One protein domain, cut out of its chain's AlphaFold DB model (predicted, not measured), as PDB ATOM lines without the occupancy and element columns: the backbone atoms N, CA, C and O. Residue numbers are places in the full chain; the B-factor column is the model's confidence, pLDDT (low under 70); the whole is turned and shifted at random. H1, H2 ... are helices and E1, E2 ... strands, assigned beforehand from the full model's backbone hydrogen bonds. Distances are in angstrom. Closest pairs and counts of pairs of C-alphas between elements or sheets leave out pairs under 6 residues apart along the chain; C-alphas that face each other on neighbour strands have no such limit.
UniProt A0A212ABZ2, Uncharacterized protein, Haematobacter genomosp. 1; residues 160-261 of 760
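This is residues 160 to 261 of the 760 residues of an uncharacterized protein of Haematobacter genomosp. 1 (UniProt A0A212ABZ2). Two small sheets follow one another along the longest axis: a three-stranded antiparallel one, E1 E2 E3, with the short helix H1 on it, and a strongly twisted four-stranded one, E4 E5 E6 E7, with the short helix H2 over E5. The chain passes from one sheet to the other through the tight link E3 to E4, and much of the rest is loop. You are reading 102 residues with two named helices and seven named strands, in the order H1 E1 E2 E3 E4 H2 E5 E6 E7; the second sheet is mixed, in that strand order. The class is mixed, helices and strands, with 43 of the 102 residues in named elements. The whole is compact, with a radius of gyration of the C-alphas of 13.9 A and spans of 38 by 28 by 23 A.

Find C-alpha 160 at (-1.385, -7.490, 4.501), where H1, residues 160 to 164, begins. Next come E1, residues 173 to 178, 16.1 A long, and E2, residues 181 to 187, 19.9 A. E3 is residues 201 to 203, E4 residues 207 to 209 and H2 residues 212 to 216. E5, residues 227 to 230, measures 10.2 A, E6, residues 238 to 242, 13.4 A, and E7, residues 256 to 260, 13.1 A, ending at C-alpha 260, (-13.077, 15.351, 13.332).

E1, E2 and E3 form a meander, each strand the antiparallel neighbour of the one before. Look for N 174 and O 185 at 2.8 A in the hairpin E1 and E2, and N 186 and O 202 at 2.8 A in the hairpin E2 and E3. H1 is on this sheet but over none of its strands; its closest C-alpha to E1 is that of Phe 162, 6.9 A from Val 176. Between the sheets, the closest C-alphas of E2 and E4 are those of Leu 183 and Ala 207, 6.4 A. E4, H2 and E5 make a strand-helix-strand unit, two parallel neighbour strands with a helix between, its crossover right-handed; N 229 and O 207 are 2.8 A apart. H2 has a height over the sheet of 8.6 A; the C-alphas of Val 212 and Val 230, its closest to E5, are 6.2 A apart. E5, E6 and E7 are a second meander: find N 230 and O 238 at 2.8 A, and N 258 and O 241 at 2.8 A. In H1 and H2 every O i to N i+4 pair is within hydrogen-bond range.

The C-alphas of Ser 166 and Ala 235, the two farthest apart, are 39.0 A apart. The printed part has no cut. The links E2 to E3 and E6 to E7 are long. Mean pLDDT of the printed part is 75.6, with residues 166 to 182, 188 to 193, 196 to 198, 204 to 206 and 232 to 236 under 70.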
ATOM      1  N   SER A 160      -2.064  -6.963   5.688       75.31
ATOM      2  CA  SER A 160      -1.385  -7.490   4.501       75.31
ATOM      3  C   SER A 160      -1.555  -9.005   4.389       75.31
ATOM      4  O   SER A 160      -1.907  -9.498   3.318       75.31
ATOM      5  N   ALA A 161      -1.435  -9.723   5.510       75.38
ATOM      6  CA  ALA A 161      -1.714 -11.150   5.603       75.38
ATOM      7  C   ALA A 161      -3.185 -11.457   5.285       75.38
ATOM      8  O   ALA A 161      -3.473 -12.400   4.554       75.38
ATOM      9  N   PHE A 162      -4.105 -10.619   5.771       76.75
ATOM     10  CA  PHE A 162      -5.533 -10.715   5.466       76.75
ATOM     11  C   PHE A 162      -5.852 -10.504   3.978       76.75
ATOM     12  O   PHE A 162      -6.567 -11.307   3.383       76.75
ATOM     13  N   VAL A 163      -5.322  -9.448   3.352       75.44
ATOM     14  CA  VAL A 163      -5.573  -9.140   1.931       75.44
ATOM     15  C   VAL A 163      -4.941 -10.190   1.010       75.44
ATOM     16  O   VAL A 163      -5.498 -10.485  -0.046       75.44
ATOM     17  N   ALA A 164      -3.812 -10.780   1.409       75.44
ATOM     18  CA  ALA A 164      -3.155 -11.855   0.667       75.44
ATOM     19  C   ALA A 164      -3.863 -13.218   0.800       75.44
ATOM     20  O   ALA A 164      -3.583 -14.133   0.020       75.44
ATOM     21  N   ALA A 165      -4.764 -13.378   1.772       70.50
ATOM     22  CA  ALA A 165      -5.407 -14.651   2.049       70.50
ATOM     23  C   ALA A 165      -6.525 -14.983   1.052       70.50
ATOM     24  O   ALA A 165      -7.337 -14.145   0.653       70.50
ATOM     25  N   SER A 166      -6.612 -16.262   0.683       69.00
ATOM     26  CA  SER A 166      -7.687 -16.784  -0.167       69.00
ATOM     27  C   SER A 166      -8.944 -17.059   0.665       69.00
ATOM     28  O   SER A 166      -9.200 -18.188   1.071       69.00
ATOM     29  N   ILE A 167      -9.727 -16.012   0.934       64.19
ATOM     30  CA  ILE A 167     -10.944 -16.084   1.760       64.19
ATOM     31  C   ILE A 167     -12.163 -16.431   0.894       64.19
ATOM     32  O   ILE A 167     -12.479 -15.714  -0.063       64.19
ATOM     33  N   LEU A 168     -12.872 -17.509   1.255       57.41
ATOM     34  CA  LEU A 168     -14.022 -18.042   0.514       57.41
ATOM     35  C   LEU A 168     -15.121 -16.988   0.272       57.41
ATOM     36  O   LEU A 168     -15.382 -16.111   1.095       57.41
ATOM     37  N   ALA A 169     -15.800 -17.091  -0.875       59.47
ATOM     38  CA  ALA A 169     -16.836 -16.147  -1.308       59.47
ATOM     39  C   ALA A 169     -17.998 -15.918  -0.304       59.47
ATOM     40  O   ALA A 169     -18.410 -14.763  -0.184       59.47
ATOM     41  N   PRO A 170     -18.503 -16.940   0.427       57.00
ATOM     42  CA  PRO A 170     -19.604 -16.779   1.384       57.00
ATOM     43  C   PRO A 170     -19.235 -16.026   2.668       57.00
ATOM     44  O   PRO A 170     -20.129 -15.593   3.389       57.00
ATOM     45  N   ILE A 171     -17.943 -15.872   2.976       58.62
ATOM     46  CA  ILE A 171     -17.503 -15.151   4.172       58.62
ATOM     47  C   ILE A 171     -17.670 -13.651   3.915       58.62
ATOM     48  O   ILE A 171     -17.043 -13.080   3.020       58.62
ATOM     49  N   THR A 172     -18.527 -13.015   4.711       64.06
ATOM     50  CA  THR A 172     -18.881 -11.595   4.581       64.06
ATOM     51  C   THR A 172     -18.250 -10.714   5.654       64.06
ATOM     52  O   THR A 172     -18.259  -9.497   5.491       64.06
ATOM     53  N   ALA A 173     -17.674 -11.296   6.712       64.75
ATOM     54  CA  ALA A 173     -16.981 -10.579   7.777       64.75
ATOM     55  C   ALA A 173     -15.727 -11.336   8.244       64.75
ATOM     56  O   ALA A 173     -15.757 -12.558   8.369       64.75
ATOM     57  N   VAL A 174     -14.635 -10.615   8.515       64.94
ATOM     58  CA  VAL A 174     -13.349 -11.175   8.960       64.94
ATOM     59  C   VAL A 174     -12.754 -10.316  10.065       64.94
ATOM     60  O   VAL A 174     -12.813  -9.087  10.014       64.94
ATOM     61  N   ARG A 175     -12.166 -10.968  11.068       65.06
ATOM     62  CA  ARG A 175     -11.437 -10.322  12.160       65.06
ATOM     63  C   ARG A 175      -9.942 -10.311  11.848       65.06
ATOM     64  O   ARG A 175      -9.369 -11.351  11.543       65.06
ATOM     65  N   VAL A 176      -9.326  -9.138  11.925       66.62
ATOM     66  CA  VAL A 176      -7.894  -8.919  11.692       66.62
ATOM     67  C   VAL A 176      -7.276  -8.419  12.988       66.62
ATOM     68  O   VAL A 176      -7.788  -7.465  13.581       66.62
ATOM     69  N   LEU A 177      -6.187  -9.050  13.427       61.12
ATOM     70  CA  LEU A 177      -5.358  -8.468  14.471       61.12
ATOM     71  C   LEU A 177      -4.445  -7.421  13.867       61.12
ATOM     72  O   LEU A 177      -3.904  -7.582  12.779       61.12
ATOM     73  N   GLY A 178      -4.253  -6.347  14.609       57.62
ATOM     74  CA  GLY A 178      -3.260  -5.357  14.263       57.62
ATOM     75  C   GLY A 178      -3.322  -4.211  15.246       57.62
ATOM     76  O   GLY A 178      -4.393  -3.659  15.488       57.62
ATOM     77  N   GLY A 179      -2.181  -3.886  15.848       60.72
ATOM     78  CA  GLY A 179      -2.102  -2.810  16.828       60.72
ATOM     79  C   GLY A 179      -3.003  -3.042  18.059       60.72
ATOM     80  O   GLY A 179      -2.846  -4.056  18.742       60.72
ATOM     81  N   PRO A 180      -3.920  -2.112  18.395       49.31
ATOM     82  CA  PRO A 180      -4.610  -2.026  19.691       49.31
ATOM     83  C   PRO A 180      -5.737  -3.051  19.917       49.31
ATOM     84  O   PRO A 180      -6.359  -3.009  20.980       49.31
ATOM     85  N   GLY A 181      -6.083  -3.909  18.948       59.19
ATOM     86  CA  GLY A 181      -7.219  -4.818  19.111       59.19
ATOM     87  C   GLY A 181      -7.644  -5.594  17.864       59.19
ATOM     88  O   GLY A 181      -6.907  -5.712  16.889       59.19
ATOM     89  N   ILE A 182      -8.856  -6.151  17.935       62.03
ATOM     90  CA  ILE A 182      -9.489  -6.930  16.868       62.03
ATOM     91  C   ILE A 182     -10.299  -5.978  15.980       62.03
ATOM     92  O   ILE A 182     -11.301  -5.411  16.419       62.03
ATOM     93  N   LEU A 183      -9.890  -5.821  14.722       70.62
ATOM     94  CA  LEU A 183     -10.611  -5.043  13.715       70.62
ATOM     95  C   LEU A 183     -11.531  -5.961  12.908       70.62
ATOM     96  O   LEU A 183     -11.120  -7.045  12.510       70.62
ATOM     97  N   THR A 184     -12.770  -5.539  12.648       71.38
ATOM     98  CA  THR A 184     -13.711  -6.315  11.821       71.38
ATOM     99  C   THR A 184     -13.833  -5.680  10.445       71.38
ATOM    100  O   THR A 184     -14.247  -4.529  10.334       71.38
ATOM    101  N   TYR A 185     -13.510  -6.438   9.404       73.69
ATOM    102  CA  TYR A 185     -13.710  -6.068   8.009       73.69
ATOM    103  C   TYR A 185     -14.934  -6.782   7.455       73.69
ATOM    104  O   TYR A 185     -15.130  -7.960   7.730       73.69
ATOM    105  N   ILE A 186     -15.739  -6.086   6.659       71.44
ATOM    106  CA  ILE A 186     -16.895  -6.633   5.952       71.44
ATOM    107  C   ILE A 186     -16.728  -6.494   4.445       71.44
ATOM    108  O   ILE A 186     -16.119  -5.544   3.948       71.44
ATOM    109  N   ARG A 187     -17.287  -7.454   3.722       70.31
ATOM    110  CA  ARG A 187     -17.440  -7.423   2.270       70.31
ATOM    111  C   ARG A 187     -18.825  -6.866   1.941       70.31
ATOM    112  O   ARG A 187     -19.783  -7.126   2.670       70.31
ATOM    113  N   ASP A 188     -18.947  -6.114   0.850       62.25
ATOM    114  CA  ASP A 188     -20.272  -5.767   0.331       62.25
ATOM    115  C   ASP A 188     -21.025  -7.034  -0.121       62.25
ATOM    116  O   ASP A 188     -20.440  -8.094  -0.376       62.25
ATOM    117  N   ALA A 189     -22.355  -6.956  -0.198       54.91
ATOM    118  CA  ALA A 189     -23.130  -8.056  -0.754       54.91
ATOM    119  C   ALA A 189     -22.673  -8.284  -2.211       54.91
ATOM    120  O   ALA A 189     -22.839  -7.406  -3.054       54.91
ATOM    121  N   ALA A 190     -22.096  -9.462  -2.478       52.94
ATOM    122  CA  ALA A 190     -21.498  -9.909  -3.745       52.94
ATOM    123  C   ALA A 190     -20.038  -9.497  -4.057       52.94
ATOM    124  O   ALA A 190     -19.550  -9.835  -5.140       52.94
ATOM    125  N   GLY A 191     -19.303  -8.855  -3.142       55.00
ATOM    126  CA  GLY A 191     -17.878  -8.549  -3.334       55.00
ATOM    127  C   GLY A 191     -17.587  -7.660  -4.550       55.00
ATOM    128  O   GLY A 191     -16.560  -7.858  -5.188       55.00
ATOM    129  N   GLN A 192     -18.493  -6.778  -4.964       59.62
ATOM    130  CA  GLN A 192     -18.416  -6.100  -6.268       59.62
ATOM    131  C   GLN A 192     -17.506  -4.868  -6.248       59.62
ATOM    132  O   GLN A 192     -16.892  -4.538  -7.265       59.62
ATOM    133  N   THR A 193     -17.377  -4.194  -5.104       67.56
ATOM    134  CA  THR A 193     -16.577  -2.972  -5.002       67.56
ATOM    135  C   THR A 193     -15.110  -3.305  -4.747       67.56
ATOM    136  O   THR A 193     -14.748  -3.765  -3.669       67.56
ATOM    137  N   VAL A 194     -14.248  -3.031  -5.727       71.88
ATOM    138  CA  VAL A 194     -12.791  -3.041  -5.537       71.88
ATOM    139  C   VAL A 194     -12.364  -1.691  -4.959       71.88
ATOM    140  O   VAL A 194     -12.704  -0.637  -5.497       71.88
ATOM    141  N   HIS A 195     -11.656  -1.711  -3.837       70.19
ATOM    142  CA  HIS A 195     -11.130  -0.528  -3.166       70.19
ATOM    143  C   HIS A 195      -9.763  -0.125  -3.726       70.19
ATOM    144  O   HIS A 195      -9.165  -0.822  -4.543       70.19
ATOM    145  N   SER A 196      -9.271   1.038  -3.304       62.25
ATOM    146  CA  SER A 196      -8.010   1.616  -3.785       62.25
ATOM    147  C   SER A 196      -6.775   0.767  -3.469       62.25
ATOM    148  O   SER A 196      -5.762   0.908  -4.144       62.25
ATOM    149  N   ASP A 197      -6.858  -0.107  -2.467       60.91
ATOM    150  CA  ASP A 197      -5.831  -1.090  -2.109       60.91
ATOM    151  C   ASP A 197      -5.974  -2.420  -2.882       60.91
ATOM    152  O   ASP A 197      -5.228  -3.364  -2.640       60.91
ATOM    153  N   GLY A 198      -6.936  -2.509  -3.809       68.12
ATOM    154  CA  GLY A 198      -7.259  -3.715  -4.573       68.12
ATOM    155  C   GLY A 198      -8.131  -4.728  -3.822       68.12
ATOM    156  O   GLY A 198      -8.542  -5.727  -4.415       68.12
ATOM    157  N   SER A 199      -8.450  -4.481  -2.546       70.44
ATOM    158  CA  SER A 199      -9.281  -5.368  -1.733       70.44
ATOM    159  C   SER A 199     -10.779  -5.150  -1.994       70.44
ATOM    160  O   SER A 199     -11.192  -4.176  -2.618       70.44
ATOM    161  N   ARG A 200     -11.617  -6.078  -1.521       76.31
ATOM    162  CA  ARG A 200     -13.094  -5.978  -1.541       76.31
ATOM    163  C   ARG A 200     -13.669  -5.863  -0.124       76.31
ATOM    164  O   ARG A 200     -14.793  -6.288   0.133       76.31
ATOM    165  N   TRP A 201     -12.846  -5.396   0.812       73.69
ATOM    166  CA  TRP A 201     -13.117  -5.412   2.243       73.69
ATOM    167  C   TRP A 201     -13.034  -3.998   2.817       73.69
ATOM    168  O   TRP A 201     -12.057  -3.294   2.582       73.69
ATOM    169  N   ARG A 202     -14.021  -3.592   3.621       73.50
ATOM    170  CA  ARG A 202     -13.986  -2.337   4.392       73.50
ATOM    171  C   ARG A 202     -14.101  -2.588   5.872       73.50
ATOM    172  O   ARG A 202     -14.762  -3.529   6.294       73.50
ATOM    173  N   LEU A 203     -13.513  -1.699   6.659       73.81
ATOM    174  CA  LEU A 203     -13.662  -1.722   8.099       73.81
ATOM    175  C   LEU A 203     -15.142  -1.501   8.483       73.81
ATOM    176  O   LEU A 203     -15.743  -0.481   8.151       73.81
ATOM    177  N   ALA A 204     -15.733  -2.480   9.166       67.12
ATOM    178  CA  ALA A 204     -17.156  -2.528   9.514       67.12
ATOM    179  C   ALA A 204     -17.526  -1.576  10.659       67.12
ATOM    180  O   ALA A 204     -18.654  -1.093  10.747       67.12
ATOM    181  N   SER A 205     -16.570  -1.312  11.547       63.53
ATOM    182  CA  SER A 205     -16.721  -0.442  12.708       63.53
ATOM    183  C   SER A 205     -15.453   0.382  12.896       63.53
ATOM    184  O   SER A 205     -14.373  -0.179  12.724       63.53
ATOM    185  N   PRO A 206     -15.539   1.660  13.306       66.94
ATOM    186  CA  PRO A 206     -14.353   2.471  13.535       66.94
ATOM    187  C   PRO A 206     -13.345   1.763  14.444       66.94
ATOM    188  O   PRO A 206     -13.737   1.217  15.477       66.94
ATOM    189  N   ALA A 207     -12.061   1.791  14.080       73.62
ATOM    190  CA  ALA A 207     -11.013   1.271  14.953       73.62
ATOM    191  C   ALA A 207     -11.052   2.037  16.278       73.62
ATOM    192  O   ALA A 207     -11.174   3.264  16.273       73.62
ATOM    193  N   HIS A 208     -10.991   1.327  17.404       76.69
ATOM    194  CA  HIS A 208     -11.145   1.936  18.719       76.69
ATOM    195  C   HIS A 208      -9.853   1.863  19.527       76.69
ATOM    196  O   HIS A 208      -9.299   0.784  19.718       76.69
ATOM    197  N   TYR A 209      -9.408   3.006  20.045       76.25
ATOM    198  CA  TYR A 209      -8.240   3.097  20.917       76.25
ATOM    199  C   TYR A 209      -8.633   3.686  22.263       76.25
ATOM    200  O   TYR A 209      -9.448   4.602  22.347       76.25
ATOM    201  N   TYR A 210      -7.982   3.229  23.326       71.81
ATOM    202  CA  TYR A 210      -8.213   3.760  24.670       71.81
ATOM    203  C   TYR A 210      -7.609   5.163  24.875       71.81
ATOM    204  O   TYR A 210      -8.054   5.899  25.753       71.81
ATOM    205  N   SER A 211      -6.597   5.552  24.088       81.12
ATOM    206  CA  SER A 211      -5.937   6.861  24.189       81.12
ATOM    207  C   SER A 211      -5.309   7.317  22.870       81.12
ATOM    208  O   SER A 211      -5.007   6.504  21.996       81.12
ATOM    209  N   VAL A 212      -5.084   8.629  22.732       87.44
ATOM    210  CA  VAL A 212      -4.457   9.216  21.531       87.44
ATOM    211  C   VAL A 212      -3.009   8.759  21.397       87.44
ATOM    212  O   VAL A 212      -2.564   8.468  20.293       87.44
ATOM    213  N   ALA A 213      -2.297   8.608  22.514       85.50
ATOM    214  CA  ALA A 213      -0.942   8.064  22.520       85.50
ATOM    215  C   ALA A 213      -0.892   6.639  21.943       85.50
ATOM    216  O   ALA A 213       0.000   6.337  21.157       85.50
ATOM    217  N   ALA A 214      -1.872   5.790  22.276       83.00
ATOM    218  CA  ALA A 214      -1.963   4.438  21.725       83.00
ATOM    219  C   ALA A 214      -2.215   4.440  20.211       83.00
ATOM    220  O   ALA A 214      -1.621   3.643  19.496       83.00
ATOM    221  N   LEU A 215      -3.054   5.360  19.725       86.50
ATOM    222  CA  LEU A 215      -3.286   5.547  18.292       86.50
ATOM    223  C   LEU A 215      -2.021   6.012  17.563       86.50
ATOM    224  O   LEU A 215      -1.661   5.466  16.526       86.50
ATOM    225  N   VAL A 216      -1.330   7.013  18.105       89.50
ATOM    226  CA  VAL A 216      -0.115   7.558  17.484       89.50
ATOM    227  C   VAL A 216       1.017   6.533  17.467       89.50
ATOM    228  O   VAL A 216       1.782   6.502  16.508       89.50
ATOM    229  N   ALA A 217       1.115   5.674  18.482       87.06
ATOM    230  CA  ALA A 217       2.118   4.612  18.543       87.06
ATOM    231  C   ALA A 217       1.838   3.439  17.588       87.06
ATOM    232  O   ALA A 217       2.710   2.588  17.401       87.06
ATOM    233  N   ASP A 218       0.648   3.367  16.991       82.88
ATOM    234  CA  ASP A 218       0.272   2.239  16.153       82.88
ATOM    235  C   ASP A 218       0.944   2.278  14.774       82.88
ATOM    236  O   ASP A 218       1.148   3.330  14.161       82.88
ATOM    237  N   SER A 219       1.278   1.089  14.282       82.69
ATOM    238  CA  SER A 219       1.858   0.855  12.963       82.69
ATOM    239  C   SER A 219       0.882   0.220  11.970       82.69
ATOM    240  O   SER A 219       1.265  -0.044  10.833       82.69
ATOM    241  N   TYR A 220      -0.372  -0.018  12.371       77.75
ATOM    242  CA  TYR A 220      -1.382  -0.589  11.486       77.75
ATOM    243  C   TYR A 220      -1.695   0.316  10.282       77.75
ATOM    244  O   TYR A 220      -1.916   1.518  10.428       77.75
ATOM    245  N   ALA A 221      -1.743  -0.278   9.086       76.00
ATOM    246  CA  ALA A 221      -2.024   0.419   7.834       76.00
ATOM    247  C   ALA A 221      -3.540   0.484   7.562       76.00
ATOM    248  O   ALA A 221      -4.132  -0.474   7.064       76.00
ATOM    249  N   PHE A 222      -4.158   1.620   7.891       79.31
ATOM    250  CA  PHE A 222      -5.567   1.906   7.589       79.31
ATOM    251  C   PHE A 222      -5.775   2.406   6.156       79.31
ATOM    252  O   PHE A 222      -4.877   3.014   5.569       79.31
ATOM    253  N   ASP A 223      -6.982   2.220   5.617       76.62
ATOM    254  CA  ASP A 223      -7.340   2.758   4.305       76.62
ATOM    255  C   ASP A 223      -7.724   4.231   4.360       76.62
ATOM    256  O   ASP A 223      -8.292   4.691   5.353       76.62
ATOM    257  N   PRO A 224      -7.532   4.975   3.252       81.38
ATOM    258  CA  PRO A 224      -8.177   6.265   3.074       81.38
ATOM    259  C   PRO A 224      -9.678   6.184   3.378       81.38
ATOM    260  O   PRO A 224     -10.362   5.263   2.932       81.38
ATOM    261  N   ASP A 225     -10.171   7.190   4.103       82.50
ATOM    262  CA  ASP A 225     -11.545   7.343   4.595       82.50
ATOM    263  C   ASP A 225     -11.981   6.477   5.779       82.50
ATOM    264  O   ASP A 225     -13.063   6.739   6.323       82.50
ATOM    265  N   ASP A 226     -11.140   5.553   6.254       82.94
ATOM    266  CA  ASP A 226     -11.434   4.815   7.479       82.94
ATOM    267  C   ASP A 226     -11.643   5.773   8.658       82.94
ATOM    268  O   ASP A 226     -11.023   6.842   8.778       82.94
ATOM    269  N   ARG A 227     -12.572   5.393   9.537       85.75
ATOM    270  CA  ARG A 227     -12.894   6.138  10.752       85.75
ATOM    271  C   ARG A 227     -12.207   5.489  11.934       85.75
ATOM    272  O   ARG A 227     -12.245   4.273  12.095       85.75
ATOM    273  N   ILE A 228     -11.628   6.321  12.784       86.06
ATOM    274  CA  ILE A 228     -10.979   5.879  14.013       86.06
ATOM    275  C   ILE A 228     -11.578   6.670  15.168       86.06
ATOM    276  O   ILE A 228     -11.824   7.872  15.051       86.06
ATOM    277  N   THR A 229     -11.814   5.987  16.277       84.50
ATOM    278  CA  THR A 229     -12.407   6.540  17.487       84.50
ATOM    279  C   THR A 229     -11.458   6.309  18.654       84.50
ATOM    280  O   THR A 229     -10.938   5.211  18.830       84.50
ATOM    281  N   VAL A 230     -11.235   7.323  19.483       80.38
ATOM    282  CA  VAL A 230     -10.285   7.242  20.598       80.38
ATOM    283  C   VAL A 230     -10.911   7.724  21.895       80.38
ATOM    284  O   VAL A 230     -11.270   8.889  21.974       80.38
ATOM    285  N   GLY A 231     -10.966   6.887  22.928       72.00
ATOM    286  CA  GLY A 231     -11.360   7.262  24.290       72.00
ATOM    287  C   GLY A 231     -12.254   6.224  24.967       72.00
ATOM    288  O   GLY A 231     -12.987   5.509  24.308       72.00
ATOM    289  N   PHE A 232     -12.243   6.165  26.300       61.38
ATOM    290  CA  PHE A 232     -12.921   5.116  27.084       61.38
ATOM    291  C   PHE A 232     -14.457   5.062  26.970       61.38
ATOM    292  O   PHE A 232     -15.070   4.090  27.404       61.38
ATOM    293  N   SER A 233     -15.102   6.101  26.434       57.22
ATOM    294  CA  SER A 233     -16.550   6.132  26.219       57.22
ATOM    295  C   SER A 233     -16.877   6.910  24.952       57.22
ATOM    296  O   SER A 233     -16.155   7.842  24.606       57.22
ATOM    297  N   MET A 234     -18.001   6.610  24.293       52.53
ATOM    298  CA  MET A 234     -18.431   7.384  23.118       52.53
ATOM    299  C   MET A 234     -18.672   8.873  23.429       52.53
ATOM    300  O   MET A 234     -18.544   9.705  22.538       52.53
ATOM    301  N   ALA A 235     -18.974   9.221  24.685       50.03
ATOM    302  CA  ALA A 235     -19.178  10.604  25.117       50.03
ATOM    303  C   ALA A 235     -17.867  11.401  25.272       50.03
ATOM    304  O   ALA A 235     -17.880  12.625  25.169       50.03
ATOM    305  N   SER A 236     -16.739  10.722  25.497       59.62
ATOM    306  CA  SER A 236     -15.401  11.320  25.620       59.62
ATOM    307  C   SER A 236     -14.490  10.994  24.436       59.62
ATOM    308  O   SER A 236     -13.300  11.306  24.471       59.62
ATOM    309  N   ALA A 237     -15.036  10.362  23.394       73.31
ATOM    310  CA  ALA A 237     -14.251   9.878  22.283       73.31
ATOM    311  C   ALA A 237     -13.918  10.974  21.259       73.31
ATOM    312  O   ALA A 237     -14.752  11.797  20.881       73.31
ATOM    313  N   PHE A 238     -12.686  10.942  20.767       86.44
ATOM    314  CA  PHE A 238     -12.220  11.717  19.628       86.44
ATOM    315  C   PHE A 238     -12.435  10.930  18.340       86.44
ATOM    316  O   PHE A 238     -12.154   9.734  18.294       86.44
ATOM    317  N   GLY A 239     -12.903  11.602  17.292       89.69
ATOM    318  CA  GLY A 239     -13.045  11.012  15.967       89.69
ATOM    319  C   GLY A 239     -11.904  11.426  15.046       89.69
ATOM    320  O   GLY A 239     -11.499  12.588  15.037       89.69
ATOM    321  N   TYR A 240     -11.448  10.496  14.217       93.25
ATOM    322  CA  TYR A 240     -10.482  10.735  13.154       93.25
ATOM    323  C   TYR A 240     -10.982  10.150  11.838       93.25
ATOM    324  O   TYR A 240     -11.801   9.225  11.805       93.25
ATOM    325  N   ARG A 241     -10.469  10.701  10.742       92.75
ATOM    326  CA  ARG A 241     -10.596  10.152   9.394       92.75
ATOM    327  C   ARG A 241      -9.207   9.975   8.803       92.75
ATOM    328  O   ARG A 241      -8.407  10.907   8.870       92.75
ATOM    329  N   VAL A 242      -8.944   8.828   8.198       91.50
ATOM    330  CA  VAL A 242      -7.708   8.606   7.442       91.50
ATOM    331  C   VAL A 242      -7.761   9.404   6.143       91.50
ATOM    332  O   VAL A 242      -8.767   9.391   5.434       91.50
ATOM    333  N   VAL A 243      -6.696  10.141   5.838       93.94
ATOM    334  CA  VAL A 243      -6.626  11.053   4.688       93.94
ATOM    335  C   VAL A 243      -5.335  10.858   3.908       93.94
ATOM    336  O   VAL A 243      -4.318  10.484   4.468       93.94
ATOM    337  N   ALA A 244      -5.343  11.165   2.611       89.69
ATOM    338  CA  ALA A 244      -4.134  11.104   1.783       89.69
ATOM    339  C   ALA A 244      -3.228  12.349   1.920       89.69
ATOM    340  O   ALA A 244      -2.063  12.319   1.538       89.69
ATOM    341  N   SER A 245      -3.759  13.462   2.439       91.75
ATOM    342  CA  SER A 245      -3.053  14.742   2.587       91.75
ATOM    343  C   SER A 245      -3.763  15.650   3.601       91.75
ATOM    344  O   SER A 245      -4.934  15.422   3.910       91.75
ATOM    345  N   ASP A 246      -3.102  16.723   4.056       91.38
ATOM    346  CA  ASP A 246      -3.657  17.679   5.037       91.38
ATOM    347  C   ASP A 246      -4.108  16.957   6.325       91.38
ATOM    348  O   ASP A 246      -5.287  16.938   6.705       91.38
ATOM    349  N   ALA A 247      -3.129  16.263   6.916       95.94
ATOM    350  CA  ALA A 247      -3.246  15.504   8.149       95.94
ATOM    351  C   ALA A 247      -2.955  16.383   9.368       95.94
ATOM    352  O   ALA A 247      -2.060  17.231   9.358       95.94
ATOM    353  N   ASP A 248      -3.685  16.122  10.442       96.69
ATOM    354  CA  ASP A 248      -3.498  16.772  11.731       96.69
ATOM    355  C   ASP A 248      -2.490  15.987  12.587       96.69
ATOM    356  O   ASP A 248      -1.602  16.593  13.199       96.69
ATOM    357  N   VAL A 249      -2.583  14.650  12.538       95.62
ATOM    358  CA  VAL A 249      -1.777  13.667  13.281       95.62
ATOM    359  C   VAL A 249      -1.253  12.589  12.320       95.62
ATOM    360  O   VAL A 249      -1.925  12.248  11.348       95.62
ATOM    361  N   THR A 250      -0.073  12.036  12.600       95.31
ATOM    362  CA  THR A 250       0.510  10.903  11.861       95.31
ATOM    363  C   THR A 250       0.838   9.782  12.843       95.31
ATOM    364  O   THR A 250       1.414  10.057  13.896       95.31
ATOM    365  N   THR A 251       0.463   8.542  12.526       92.25
ATOM    366  CA  THR A 251       0.813   7.366  13.344       92.25
ATOM    367  C   THR A 251       2.248   6.900  13.074       92.25
ATOM    368  O   THR A 251       2.852   7.282  12.069       92.25
ATOM    369  N   ALA A 252       2.804   6.043  13.934       89.06
ATOM    370  CA  ALA A 252       4.130   5.447  13.751       89.06
ATOM    371  C   ALA A 252       4.241   4.633  12.446       89.06
ATOM    372  O   ALA A 252       5.303   4.606  11.829       89.06
ATOM    373  N   GLY A 253       3.130   4.047  11.983       85.50
ATOM    374  CA  GLY A 253       3.025   3.368  10.683       85.50
ATOM    375  C   GLY A 253       2.916   4.296   9.471       85.50
ATOM    376  O   GLY A 253       2.762   3.817   8.352       85.50
ATOM    377  N   GLY A 254       2.956   5.617   9.668       90.50
ATOM    378  CA  GLY A 254       2.840   6.606   8.595       90.50
ATOM    379  C   GLY A 254       1.404   6.912   8.159       90.50
ATOM    380  O   GLY A 254       1.215   7.633   7.179       90.50
ATOM    381  N   VAL A 255       0.386   6.421   8.877       90.62
ATOM    382  CA  VAL A 255      -1.015   6.724   8.559       90.62
ATOM    383  C   VAL A 255      -1.314   8.179   8.901       90.62
ATOM    384  O   VAL A 255      -1.081   8.646  10.016       90.62
ATOM    385  N   LEU A 256      -1.851   8.894   7.921       95.75
ATOM    386  CA  LEU A 256      -2.204  10.302   8.005       95.75
ATOM    387  C   LEU A 256      -3.654  10.463   8.479       95.75
ATOM    388  O   LEU A 256      -4.591  10.003   7.827       95.75
ATOM    389  N   LEU A 257      -3.847  11.142   9.608       95.81
ATOM    390  CA  LEU A 257      -5.134  11.266  10.285       95.81
ATOM    391  C   LEU A 257      -5.591  12.718  10.367       95.81
ATOM    392  O   LEU A 257      -4.847  13.609  10.778       95.81
ATOM    393  N   ARG A 258      -6.857  12.949  10.029       96.75
ATOM    394  CA  ARG A 258      -7.553  14.222  10.212       96.75
ATOM    395  C   ARG A 258      -8.487  14.139  11.405       96.75
ATOM    396  O   ARG A 258      -9.330  13.243  11.455       96.75
ATOM    397  N   VAL A 259      -8.377  15.093  12.322       97.00
ATOM    398  CA  VAL A 259      -9.267  15.195  13.481       97.00
ATOM    399  C   VAL A 259     -10.652  15.626  13.009       97.00
ATOM    400  O   VAL A 259     -10.805  16.511  12.165       97.00
ATOM    401  N   LEU A 260     -11.683  14.994  13.558       93.94
ATOM    402  CA  LEU A 260     -13.077  15.351  13.332       93.94
ATOM    403  C   LEU A 260     -13.589  16.211  14.489       93.94
ATOM    404  O   LEU A 260     -13.209  15.975  15.640       93.94
ATOM    405  N   PRO A 261     -14.466  17.191  14.217       93.62
ATOM    406  CA  PRO A 261     -15.101  17.941  15.286       93.62
ATOM    407  C   PRO A 261     -16.045  17.032  16.080       93.62
ATOM    408  O   PRO A 261     -16.614  16.071  15.552       93.62
TER     409      PRO A 261